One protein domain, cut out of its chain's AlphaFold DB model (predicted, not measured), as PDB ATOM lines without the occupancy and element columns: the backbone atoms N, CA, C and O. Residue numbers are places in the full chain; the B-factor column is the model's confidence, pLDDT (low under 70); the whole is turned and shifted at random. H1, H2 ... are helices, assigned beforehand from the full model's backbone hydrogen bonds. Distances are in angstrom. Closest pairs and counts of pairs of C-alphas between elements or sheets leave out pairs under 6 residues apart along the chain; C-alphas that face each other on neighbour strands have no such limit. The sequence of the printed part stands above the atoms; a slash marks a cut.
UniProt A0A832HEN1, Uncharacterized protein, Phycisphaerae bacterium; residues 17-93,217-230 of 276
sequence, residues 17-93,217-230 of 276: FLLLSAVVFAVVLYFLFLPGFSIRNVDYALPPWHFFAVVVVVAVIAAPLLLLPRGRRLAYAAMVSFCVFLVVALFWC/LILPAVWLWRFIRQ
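This is residues 17 to 93 and 217 to 230 of the 276 residues of an uncharacterized protein of Phycisphaerae bacterium (UniProt A0A832HEN1). H2 and H3 form a helical hairpin that opens as a V, with H1 near both and H4 packed on H3; residues 32 to 52 stick out. The printed part, 91 residues with four named helices, H1 to H4, is all helix. It is loose, radius of gyration of the C-alphas 16.5 A, spanning 55 by 31 by 20 A.

H1, residues 17 to 33, is close to but not clearly touching H2, residues 49 to 67 (C-alphas of Val 24 and Val 57 closest, 7.7 A). H2 touches H3, residues 70 to 93, at 37 degrees, only just steep (C-alphas of Leu 65 and Arg 73 closest, 5.7 A). H1, H2 and H3 make an up-and-down bundle, each running against the one before. H4, residues 217 to 229, touches H3 at a steep tilt of 49 degrees (C-alphas of Ala 78 and Pro 220 closest, 4.4 A). Every O i to N i+4 pair is within hydrogen-bond range in H1 and H4, 12 of 15 in H2 and 18 of 20 in H3.

H1 begins at C-alpha 17 (69.084, -43.330, 44.171). H2 is 26.8 A long and H3 35.3 A. H4 ends at C-alpha 229 (77.012, -21.148, 52.762).

Residues 94 to 216 are not printed, a gap of 16.5 A between C-alphas 93 and 217. The link H1 to H2 is long. Residues 17 to 55 have pLDDT under 70.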
ATOM      1  N   PHE A  17      68.783 -43.897  45.475       60.47
ATOM      2  CA  PHE A  17      69.084 -43.330  44.171       60.47
ATOM      3  C   PHE A  17      70.589 -43.228  43.877       60.47
ATOM      4  O   PHE A  17      71.004 -43.456  42.741       60.47
ATOM      5  N   LEU A  18      71.415 -42.975  44.899       58.69
ATOM      6  CA  LEU A  18      72.870 -43.158  44.860       58.69
ATOM      7  C   LEU A  18      73.223 -44.612  44.552       58.69
ATOM      8  O   LEU A  18      74.080 -44.851  43.712       58.69
ATOM      9  N   LEU A  19      72.526 -45.567  45.174       59.41
ATOM     10  CA  LEU A  19      72.713 -46.994  44.916       59.41
ATOM     11  C   LEU A  19      72.377 -47.342  43.458       59.41
ATOM     12  O   LEU A  19      73.167 -47.994  42.789       59.41
ATOM     13  N   LEU A  20      71.249 -46.850  42.933       60.22
ATOM     14  CA  LEU A  20      70.847 -47.083  41.541       60.22
ATOM     15  C   LEU A  20      71.818 -46.432  40.544       60.22
ATOM     16  O   LEU A  20      72.196 -47.048  39.552       60.22
ATOM     17  N   SER A  21      72.263 -45.207  40.833       57.47
ATOM     18  CA  SER A  21      73.252 -44.501  40.013       57.47
ATOM     19  C   SER A  21      74.598 -45.223  40.048       57.47
ATOM     20  O   SER A  21      75.206 -45.401  39.002       57.47
ATOM     21  N   ALA A  22      75.024 -45.715  41.216       56.78
ATOM     22  CA  ALA A  22      76.221 -46.534  41.375       56.78
ATOM     23  C   ALA A  22      76.108 -47.883  40.653       56.78
ATOM     24  O   ALA A  22      77.106 -48.350  40.123       56.78
ATOM     25  N   VAL A  23      74.916 -48.486  40.569       57.22
ATOM     26  CA  VAL A  23      74.674 -49.721  39.802       57.22
ATOM     27  C   VAL A  23      74.727 -49.457  38.298       57.22
ATOM     28  O   VAL A  23      75.431 -50.168  37.595       57.22
ATOM     29  N   VAL A  24      74.062 -48.414  37.787       59.56
ATOM     30  CA  VAL A  24      74.151 -48.034  36.360       59.56
ATOM     31  C   VAL A  24      75.591 -47.683  35.991       59.56
ATOM     32  O   VAL A  24      76.090 -48.081  34.945       59.56
ATOM     33  N   PHE A  25      76.287 -47.000  36.890       59.62
ATOM     34  CA  PHE A  25      77.693 -46.666  36.754       59.62
ATOM     35  C   PHE A  25      78.598 -47.897  36.814       59.62
ATOM     36  O   PHE A  25      79.492 -48.022  35.989       59.62
ATOM     37  N   ALA A  26      78.339 -48.843  37.718       53.72
ATOM     38  CA  ALA A  26      79.029 -50.126  37.776       53.72
ATOM     39  C   ALA A  26      78.754 -50.969  36.529       53.72
ATOM     40  O   ALA A  26      79.652 -51.670  36.098       53.72
ATOM     41  N   VAL A  27      77.573 -50.864  35.911       55.72
ATOM     42  CA  VAL A  27      77.236 -51.517  34.635       55.72
ATOM     43  C   VAL A  27      77.960 -50.848  33.465       55.72
ATOM     44  O   VAL A  27      78.521 -51.535  32.620       55.72
ATOM     45  N   VAL A  28      78.029 -49.515  33.426       62.97
ATOM     46  CA  VAL A  28      78.827 -48.787  32.425       62.97
ATOM     47  C   VAL A  28      80.308 -49.119  32.586       62.97
ATOM     48  O   VAL A  28      80.970 -49.428  31.601       62.97
ATOM     49  N   LEU A  29      80.818 -49.144  33.819       59.41
ATOM     50  CA  LEU A  29      82.171 -49.600  34.105       59.41
ATOM     51  C   LEU A  29      82.344 -51.079  33.732       59.41
ATOM     52  O   LEU A  29      83.314 -51.410  33.078       59.41
ATOM     53  N   TYR A  30      81.395 -51.959  34.037       58.72
ATOM     54  CA  TYR A  30      81.421 -53.382  33.676       58.72
ATOM     55  C   TYR A  30      81.539 -53.590  32.159       58.72
ATOM     56  O   TYR A  30      82.388 -54.358  31.712       58.72
ATOM     57  N   PHE A  31      80.759 -52.854  31.359       55.81
ATOM     58  CA  PHE A  31      80.821 -52.904  29.893       55.81
ATOM     59  C   PHE A  31      82.047 -52.203  29.298       55.81
ATOM     60  O   PHE A  31      82.445 -52.518  28.176       55.81
ATOM     61  N   LEU A  32      82.642 -51.252  30.019       56.09
ATOM     62  CA  LEU A  32      83.871 -50.583  29.599       56.09
ATOM     63  C   LEU A  32      85.143 -51.308  30.066       56.09
ATOM     64  O   LEU A  32      86.182 -51.115  29.442       56.09
ATOM     65  N   PHE A  33      85.081 -52.114  31.132       52.19
ATOM     66  CA  PHE A  33      86.274 -52.475  31.901       52.19
ATOM     67  C   PHE A  33      86.394 -53.902  32.407       52.19
ATOM     68  O   PHE A  33      87.398 -54.138  33.065       52.19
ATOM     69  N   LEU A  34      85.487 -54.854  32.162       47.16
ATOM     70  CA  LEU A  34      85.760 -56.235  32.589       47.16
ATOM     71  C   LEU A  34      87.078 -56.744  31.960       47.16
ATOM     72  O   LEU A  34      87.095 -57.087  30.775       47.16
ATOM     73  N   PRO A  35      88.177 -56.873  32.732       43.19
ATOM     74  CA  PRO A  35      89.421 -57.470  32.289       43.19
ATOM     75  C   PRO A  35      89.355 -58.931  32.746       43.19
ATOM     76  O   PRO A  35      90.128 -59.379  33.581       43.19
ATOM     77  N   GLY A  36      88.307 -59.639  32.319       37.06
ATOM     78  CA  GLY A  36      88.064 -61.044  32.676       37.06
ATOM     79  C   GLY A  36      88.382 -62.005  31.536       37.06
ATOM     80  O   GLY A  36      88.451 -63.212  31.729       37.06
ATOM     81  N   PHE A  37      88.616 -61.461  30.349       37.41
ATOM     82  CA  PHE A  37      88.963 -62.210  29.164       37.41
ATOM     83  C   PHE A  37      90.278 -61.640  28.644       37.41
ATOM     84  O   PHE A  37      90.316 -60.763  27.787       37.41
ATOM     85  N   SER A  38      91.383 -62.152  29.192       36.66
ATOM     86  CA  SER A  38      92.667 -62.166  28.493       36.66
ATOM     87  C   SER A  38      92.512 -63.059  27.259       36.66
ATOM     88  O   SER A  38      93.024 -64.178  27.217       36.66
ATOM     89  N   ILE A  39      91.758 -62.599  26.265       37.28
ATOM     90  CA  ILE A  39      91.756 -63.214  24.952       37.28
ATOM     91  C   ILE A  39      92.733 -62.398  24.130       37.28
ATOM     92  O   ILE A  39      92.532 -61.211  23.873       37.28
ATOM     93  N   ARG A  40      93.824 -63.047  23.736       42.06
ATOM     94  CA  ARG A  40      94.618 -62.587  22.604       42.06
ATOM     95  C   ARG A  40      93.650 -62.354  21.441       42.06
ATOM     96  O   ARG A  40      93.037 -63.311  20.995       42.06
ATOM     97  N   ASN A  41      93.531 -61.112  20.975       41.47
ATOM     98  CA  ASN A  41      92.884 -60.744  19.713       41.47
ATOM     99  C   ASN A  41      91.473 -61.334  19.499       41.47
ATOM    100  O   ASN A  41      91.322 -62.271  18.721       41.47
ATOM    101  N   VAL A  42      90.429 -60.771  20.120       45.41
ATOM    102  CA  VAL A  42      89.055 -61.011  19.626       45.41
ATOM    103  C   VAL A  42      88.544 -59.778  18.928       45.41
ATOM    104  O   VAL A  42      88.324 -58.733  19.540       45.41
ATOM    105  N   ASP A  43      88.366 -59.930  17.625       43.84
ATOM    106  CA  ASP A  43      87.680 -58.978  16.778       43.84
ATOM    107  C   ASP A  43      86.178 -59.173  16.955       43.84
ATOM    108  O   ASP A  43      85.614 -60.189  16.554       43.84
ATOM    109  N   TYR A  44      85.520 -58.197  17.572       47.28
ATOM    110  CA  TYR A  44      84.065 -58.138  17.578       47.28
ATOM    111  C   TYR A  44      83.619 -57.137  16.510       47.28
ATOM    112  O   TYR A  44      83.991 -55.960  16.546       47.28
ATOM    113  N   ALA A  45      82.780 -57.583  15.575       50.25
ATOM    114  CA  ALA A  45      81.921 -56.672  14.834       50.25
ATOM    115  C   ALA A  45      80.940 -56.066  15.849       50.25
ATOM    116  O   ALA A  45      80.148 -56.798  16.445       50.25
ATOM    117  N   LEU A  46      81.030 -54.756  16.119       50.00
ATOM    118  CA  LEU A  46      80.115 -54.102  17.059       50.00
ATOM    119  C   LEU A  46      78.690 -54.233  16.522       50.00
ATOM    120  O   LEU A  46      78.394 -53.667  15.467       50.00
ATOM    121  N   PRO A  47      77.779 -54.906  17.229       53.81
ATOM    122  CA  PRO A  47      76.416 -54.979  16.756       53.81
ATOM    123  C   PRO A  47      75.686 -53.675  17.139       53.81
ATOM    124  O   PRO A  47      76.100 -52.964  18.064       53.81
ATOM    125  N   PRO A  48      74.593 -53.320  16.444       59.16
ATOM    126  CA  PRO A  48      73.912 -52.023  16.571       59.16
ATOM    127  C   PRO A  48      73.414 -51.666  17.988       59.16
ATOM    128  O   PRO A  48      73.063 -50.515  18.254       59.16
ATOM    129  N   TRP A  49      73.426 -52.607  18.937       55.00
ATOM    130  CA  TRP A  49      73.015 -52.375  20.322       55.00
ATOM    131  C   TRP A  49      73.956 -51.470  21.134       55.00
ATOM    132  O   TRP A  49      73.534 -50.945  22.163       55.00
ATOM    133  N   HIS A  50      75.188 -51.200  20.685       58.12
ATOM    134  CA  HIS A  50      76.061 -50.241  21.381       58.12
ATOM    135  C   HIS A  50      75.520 -48.804  21.358       58.12
ATOM    136  O   HIS A  50      75.613 -48.102  22.366       58.12
ATOM    137  N   PHE A  51      74.893 -48.379  20.255       54.72
ATOM    138  CA  PHE A  51      74.201 -47.085  20.193       54.72
ATOM    139  C   PHE A  51      73.003 -47.050  21.145       54.72
ATOM    140  O   PHE A  51      72.816 -46.069  21.866       54.72
ATOM    141  N   PHE A  52      72.242 -48.146  21.215       63.34
ATOM    142  CA  PHE A  52      71.145 -48.282  22.172       63.34
ATOM    143  C   PHE A  52      71.633 -48.178  23.618       63.34
ATOM    144  O   PHE A  52      71.014 -47.472  24.407       63.34
ATOM    145  N   ALA A  53      72.762 -48.801  23.964       66.44
ATOM    146  CA  ALA A  53      73.313 -48.731  25.315       66.44
ATOM    147  C   ALA A  53      73.657 -47.288  25.728       66.44
ATOM    148  O   ALA A  53      73.292 -46.866  26.823       66.44
ATOM    149  N   VAL A  54      74.286 -46.503  24.845       65.31
ATOM    150  CA  VAL A  54      74.606 -45.091  25.129       65.31
ATOM    151  C   VAL A  54      73.333 -44.258  25.294       65.31
ATOM    152  O   VAL A  54      73.216 -43.514  26.266       65.31
ATOM    153  N   VAL A  55      72.359 -44.410  24.392       68.31
ATOM    154  CA  VAL A  55      71.080 -43.682  24.468       68.31
ATOM    155  C   VAL A  55      70.318 -44.036  25.745       68.31
ATOM    156  O   VAL A  55      69.812 -43.140  26.417       68.31
ATOM    157  N   VAL A  56      70.281 -45.316  26.126       74.31
ATOM    158  CA  VAL A  56      69.636 -45.776  27.364       74.31
ATOM    159  C   VAL A  56      70.344 -45.199  28.585       74.31
ATOM    160  O   VAL A  56      69.676 -44.682  29.473       74.31
ATOM    161  N   VAL A  57      71.678 -45.207  28.623       73.31
ATOM    162  CA  VAL A  57      72.443 -44.616  29.732       73.31
ATOM    163  C   VAL A  57      72.157 -43.117  29.850       73.31
ATOM    164  O   VAL A  57      71.838 -42.643  30.939       73.31
ATOM    165  N   VAL A  58      72.187 -42.373  28.739       72.62
ATOM    166  CA  VAL A  58      71.870 -40.935  28.734       72.62
ATOM    167  C   VAL A  58      70.428 -40.689  29.174       72.62
ATOM    168  O   VAL A  58      70.194 -39.821  30.010       72.62
ATOM    169  N   ALA A  59      69.462 -41.466  28.680       72.44
ATOM    170  CA  ALA A  59      68.055 -41.330  29.051       72.44
ATOM    171  C   ALA A  59      67.814 -41.649  30.535       72.44
ATOM    172  O   ALA A  59      67.105 -40.909  31.213       72.44
ATOM    173  N   VAL A  60      68.444 -42.699  31.067       78.06
ATOM    174  CA  VAL A  60      68.346 -43.092  32.482       78.06
ATOM    175  C   VAL A  60      68.980 -42.044  33.399       78.06
ATOM    176  O   VAL A  60      68.462 -41.792  34.486       78.06
ATOM    177  N   ILE A  61      70.054 -41.386  32.956       78.31
ATOM    178  CA  ILE A  61      70.697 -40.296  33.701       78.31
ATOM    179  C   ILE A  61      69.909 -38.977  33.562       78.31
ATOM    180  O   ILE A  61      69.817 -38.203  34.511       78.31
ATOM    181  N   ALA A  62      69.306 -38.690  32.406       76.56
ATOM    182  CA  ALA A  62      68.641 -37.411  32.145       76.56
ATOM    183  C   ALA A  62      67.165 -37.371  32.581       76.56
ATOM    184  O   ALA A  62      66.681 -36.323  33.015       76.56
ATOM    185  N   ALA A  63      66.430 -38.485  32.509       80.56
ATOM    186  CA  ALA A  63      65.007 -38.526  32.854       80.56
ATOM    187  C   ALA A  63      64.711 -38.080  34.303       80.56
ATOM    188  O   ALA A  63      63.786 -37.285  34.511       80.56
ATOM    189  N   PRO A  64      65.506 -38.469  35.319       80.94
ATOM    190  CA  PRO A  64      65.286 -38.003  36.686       80.94
ATOM    191  C   PRO A  64      65.457 -36.489  36.847       80.94
ATOM    192  O   PRO A  64      64.764 -35.877  37.658       80.94
ATOM    193  N   LEU A  65      66.323 -35.853  36.052       79.88
ATOM    194  CA  LEU A  65      66.529 -34.398  36.068       79.88
ATOM    195  C   LEU A  65      65.239 -33.628  35.755       79.88
ATOM    196  O   LEU A  65      64.990 -32.571  36.343       79.88
ATOM    197  N   LEU A  66      64.408 -34.178  34.868       82.19
ATOM    198  CA  LEU A  66      63.137 -33.583  34.460       82.19
ATOM    199  C   LEU A  66      62.051 -33.771  35.529       82.19
ATOM    200  O   LEU A  66      61.298 -32.834  35.809       82.19
ATOM    201  N   LEU A  67      62.027 -34.942  36.169       86.81
ATOM    202  CA  LEU A  67      61.014 -35.325  37.158       86.81
ATOM    203  C   LEU A  67      61.289 -34.773  38.569       86.81
ATOM    204  O   LEU A  67      60.378 -34.670  39.390       86.81
ATOM    205  N   LEU A  68      62.535 -34.400  38.876       84.06
ATOM    206  CA  LEU A  68      62.895 -33.887  40.195       84.06
ATOM    207  C   LEU A  68      62.375 -32.450  40.427       84.06
ATOM    208  O   LEU A  68      62.480 -31.594  39.537       84.06
ATOM    209  N   PRO A  69      61.902 -32.129  41.654       85.88
ATOM    210  CA  PRO A  69      61.566 -30.761  42.047       85.88
ATOM    211  C   PRO A  69      62.751 -29.821  41.814       85.88
ATOM    212  O   PRO A  69      63.895 -30.212  42.061       85.88
ATOM    213  N   ARG A  70      62.496 -28.562  41.422       81.88
ATOM    214  CA  ARG A  70      63.544 -27.566  41.094       81.88
ATOM    215  C   ARG A  70      64.675 -27.509  42.135       81.88
ATOM    216  O   ARG A  70      65.841 -27.487  41.756       81.88
ATOM    217  N   GLY A  71      64.348 -27.584  43.429       78.50
ATOM    218  CA  GLY A  71      65.335 -27.558  44.522       78.50
ATOM    219  C   GLY A  71      66.269 -28.777  44.609       78.50
ATOM    220  O   GLY A  71      67.307 -28.698  45.254       78.50
ATOM    221  N   ARG A  72      65.934 -29.899  43.958       85.62
ATOM    222  CA  ARG A  72      66.741 -31.134  43.946       85.62
ATOM    223  C   ARG A  72      67.534 -31.342  42.655       85.62
ATOM    224  O   ARG A  72      68.465 -32.142  42.655       85.62
ATOM    225  N   ARG A  73      67.212 -30.609  41.581       87.56
ATOM    226  CA  ARG A  73      67.880 -30.749  40.275       87.56
ATOM    227  C   ARG A  73      69.377 -30.457  40.353       87.56
ATOM    228  O   ARG A  73      70.162 -31.232  39.826       87.56
ATOM    229  N   LEU A  74      69.774 -29.398  41.069       86.75
ATOM    230  CA  LEU A  74      71.191 -29.050  41.238       86.75
ATOM    231  C   LEU A  74      71.967 -30.133  41.999       86.75
ATOM    232  O   LEU A  74      73.064 -30.483  41.591       86.75
ATOM    233  N   ALA A  75      71.396 -30.671  43.081       86.44
ATOM    234  CA  ALA A  75      72.038 -31.731  43.861       86.44
ATOM    235  C   ALA A  75      72.245 -32.998  43.023       86.44
ATOM    236  O   ALA A  75      73.303 -33.616  43.082       86.44
ATOM    237  N   TYR A  76      71.257 -33.352  42.201       86.12
ATOM    238  CA  TYR A  76      71.387 -34.485  41.297       86.12
ATOM    239  C   TYR A  76      72.408 -34.237  40.181       86.12
ATOM    240  O   TYR A  76      73.262 -35.085  39.950       86.12
ATOM    241  N   ALA A  77      72.377 -33.067  39.537       86.31
ATOM    242  CA  ALA A  77      73.365 -32.708  38.522       86.31
ATOM    243  C   ALA A  77      74.792 -32.715  39.097       86.31
ATOM    244  O   ALA A  77      75.705 -33.242  38.470       86.31
ATOM    245  N   ALA A  78      74.973 -32.206  40.320       89.25
ATOM    246  CA  ALA A  78      76.230 -32.286  41.054       89.25
ATOM    247  C   ALA A  78      76.648 -33.736  41.332       89.25
ATOM    248  O   ALA A  78      77.803 -34.075  41.118       89.25
ATOM    249  N   MET A  79      75.724 -34.607  41.745       89.00
ATOM    250  CA  MET A  79      76.012 -36.028  41.968       89.00
ATOM    251  C   MET A  79      76.462 -36.730  40.682       89.00
ATOM    252  O   MET A  79      77.509 -37.365  40.677       89.00
ATOM    253  N   VAL A  80      75.714 -36.577  39.583       86.25
ATOM    254  CA  VAL A  80      76.074 -37.153  38.275       86.25
ATOM    255  C   VAL A  80      77.437 -36.633  37.821       86.25
ATOM    256  O   VAL A  80      78.305 -37.418  37.452       86.25
ATOM    257  N   SER A  81      77.651 -35.320  37.913       87.56
ATOM    258  CA  SER A  81      78.922 -34.680  37.569       87.56
ATOM    259  C   SER A  81      80.077 -35.215  38.421       87.56
ATOM    260  O   SER A  81      81.135 -35.529  37.889       87.56
ATOM    261  N   PHE A  82      79.868 -35.408  39.727       89.81
ATOM    262  CA  PHE A  82      80.869 -36.001  40.613       89.81
ATOM    263  C   PHE A  82      81.178 -37.454  40.241       89.81
ATOM    264  O   PHE A  82      82.342 -37.841  40.206       89.81
ATOM    265  N   CYS A  83      80.165 -38.256  39.901       87.31
ATOM    266  CA  CYS A  83      80.379 -39.616  39.409       87.31
ATOM    267  C   CYS A  83      81.227 -39.614  38.129       87.31
ATOM    268  O   CYS A  83      82.205 -40.355  38.054       87.31
ATOM    269  N   VAL A  84      80.915 -38.756  37.150       84.88
ATOM    270  CA  VAL A  84      81.717 -38.635  35.918       84.88
ATOM    271  C   VAL A  84      83.151 -38.198  36.232       84.88
ATOM    272  O   VAL A  84      84.090 -38.814  35.733       84.88
ATOM    273  N   PHE A  85      83.337 -37.213  37.116       90.12
ATOM    274  CA  PHE A  85      84.660 -36.810  37.606       90.12
ATOM    275  C   PHE A  85      85.448 -38.002  38.168       90.12
ATOM    276  O   PHE A  85      86.607 -38.186  37.804       90.12
ATOM    277  N   LEU A  86      84.820 -38.841  39.000       88.81
ATOM    278  CA  LEU A  86      85.464 -40.028  39.563       88.81
ATOM    279  C   LEU A  86      85.868 -41.042  38.484       88.81
ATOM    280  O   LEU A  86      86.954 -41.603  38.591       88.81
ATOM    281  N   VAL A  87      85.067 -41.246  37.425       86.50
ATOM    282  CA  VAL A  87      85.484 -42.088  36.277       86.50
ATOM    283  C   VAL A  87      86.756 -41.541  35.659       86.50
ATOM    284  O   VAL A  87      87.728 -42.274  35.500       86.50
ATOM    285  N   VAL A  88      86.755 -40.254  35.313       87.62
ATOM    286  CA  VAL A  88      87.892 -39.636  34.627       87.62
ATOM    287  C   VAL A  88      89.129 -39.652  35.525       87.62
ATOM    288  O   VAL A  88      90.219 -39.940  35.041       87.62
ATOM    289  N   ALA A  89      88.971 -39.428  36.832       89.62
ATOM    290  CA  ALA A  89      90.053 -39.536  37.806       89.62
ATOM    291  C   ALA A  89      90.596 -40.971  37.918       89.62
ATOM    292  O   ALA A  89      91.808 -41.160  37.985       89.62
ATOM    293  N   LEU A  90      89.732 -41.990  37.878       89.75
ATOM    294  CA  LEU A  90      90.155 -43.393  37.856       89.75
ATOM    295  C   LEU A  90      90.926 -43.731  36.576       89.75
ATOM    296  O   LEU A  90      91.984 -44.350  36.669       89.75
ATOM    297  N   PHE A  91      90.459 -43.288  35.403       88.88
ATOM    298  CA  PHE A  91      91.210 -43.419  34.147       88.88
ATOM    299  C   PHE A  91      92.538 -42.669  34.201       88.88
ATOM    300  O   PHE A  91      93.555 -43.191  33.759       88.88
ATOM    301  N   TRP A  92      92.549 -41.463  34.768       91.50
ATOM    302  CA  TRP A  92      93.760 -40.673  34.943       91.50
ATOM    303  C   TRP A  92      94.789 -41.421  35.787       91.50
ATOM    304  O   TRP A  92      95.910 -41.615  35.327       91.50
ATOM    305  N   CYS A  93      94.390 -41.925  36.957       91.06
ATOM    306  CA  CYS A  93      95.239 -42.759  37.799       91.06
ATOM    307  C   CYS A  93      95.702 -44.011  37.047       91.06
ATOM    308  O   CYS A  93      96.900 -44.234  36.910       91.06
ATOM    309  N   LEU A 217      84.027 -31.087  38.015       93.38
ATOM    310  CA  LEU A 217      84.134 -30.653  39.405       93.38
ATOM    311  C   LEU A 217      83.352 -29.358  39.685       93.38
ATOM    312  O   LEU A 217      83.040 -29.077  40.842       93.38
ATOM    313  N   ILE A 218      82.959 -28.605  38.648       94.38
ATOM    314  CA  ILE A 218      82.273 -27.312  38.797       94.38
ATOM    315  C   ILE A 218      80.930 -27.477  39.521       94.38
ATOM    316  O   ILE A 218      80.676 -26.798  40.516       94.38
ATOM    317  N   LEU A 219      80.069 -28.394  39.067       92.50
ATOM    318  CA  LEU A 219      78.748 -28.597  39.678       92.50
ATOM    319  C   LEU A 219      78.826 -29.116  41.129       92.50
ATOM    320  O   LEU A 219      78.147 -28.534  41.982       92.50
ATOM    321  N   PRO A 220      79.648 -30.137  41.457       91.19
ATOM    322  CA  PRO A 220      79.896 -30.547  42.837       91.19
ATOM    323  C   PRO A 220      80.409 -29.406  43.715       91.19
ATOM    324  O   PRO A 220      79.893 -29.212  44.814       91.19
ATOM    325  N   ALA A 221      81.370 -28.617  43.220       95.25
ATOM    326  CA  ALA A 221      81.944 -27.501  43.964       95.25
ATOM    327  C   ALA A 221      80.907 -26.404  44.243       95.25
ATOM    328  O   ALA A 221      80.794 -25.942  45.377       95.25
ATOM    329  N   VAL A 222      80.093 -26.029  43.249       94.69
ATOM    330  CA  VAL A 222      79.007 -25.049  43.420       94.69
ATOM    331  C   VAL A 222      77.954 -25.564  44.399       94.69
ATOM    332  O   VAL A 222      77.502 -24.814  45.266       94.69
ATOM    333  N   TRP A 223      77.554 -26.833  44.286       93.88
ATOM    334  CA  TRP A 223      76.595 -27.430  45.214       93.88
ATOM    335  C   TRP A 223      77.135 -27.444  46.646       93.88
ATOM    336  O   TRP A 223      76.442 -26.986  47.555       93.88
ATOM    337  N   LEU A 224      78.380 -27.887  46.834       93.00
ATOM    338  CA  LEU A 224      79.043 -27.930  48.134       93.00
ATOM    339  C   LEU A 224      79.192 -26.526  48.728       93.00
ATOM    340  O   LEU A 224      78.869 -26.307  49.891       93.00
ATOM    341  N   TRP A 225      79.595 -25.548  47.919       94.56
ATOM    342  CA  TRP A 225      79.695 -24.153  48.333       94.56
ATOM    343  C   TRP A 225      78.346 -23.588  48.786       94.56
ATOM    344  O   TRP A 225      78.266 -22.956  49.838       94.56
ATOM    345  N   ARG A 226      77.262 -23.867  48.049       88.88
ATOM    346  CA  ARG A 226      75.902 -23.478  48.460       88.88
ATOM    347  C   ARG A 226      75.453 -24.202  49.719       88.88
ATOM    348  O   ARG A 226      74.725 -23.610  50.505       88.88
ATOM    349  N   PHE A 227      75.839 -25.459  49.894       85.69
ATOM    350  CA  PHE A 227      75.511 -26.238  51.080       85.69
ATOM    351  C   PHE A 227      76.217 -25.687  52.327       85.69
ATOM    352  O   PHE A 227      75.569 -25.493  53.348       85.69
ATOM    353  N   ILE A 228      77.505 -25.345  52.221       89.75
ATOM    354  CA  ILE A 228      78.294 -24.759  53.318       89.75
ATOM    355  C   ILE A 228      77.853 -23.319  53.624       89.75
ATOM    356  O   ILE A 228      77.841 -22.911  54.782       89.75
ATOM    357  N   ARG A 229      77.487 -22.535  52.597       84.31
ATOM    358  CA  ARG A 229      77.012 -21.148  52.762       84.31
ATOM    359  C   ARG A 229      75.548 -21.024  53.147       84.31
ATOM    360  O   ARG A 229      75.128 -19.925  53.508       84.31
ATOM    361  N   GLN A 230      74.757 -22.088  53.038       76.69
ATOM    362  CA  GLN A 230      73.420 -22.056  53.607       76.69
ATOM    363  C   GLN A 230      73.599 -21.822  55.101       76.69
ATOM    364  O   GLN A 230      74.278 -22.626  55.742       76.69
TER     365      GLN A 230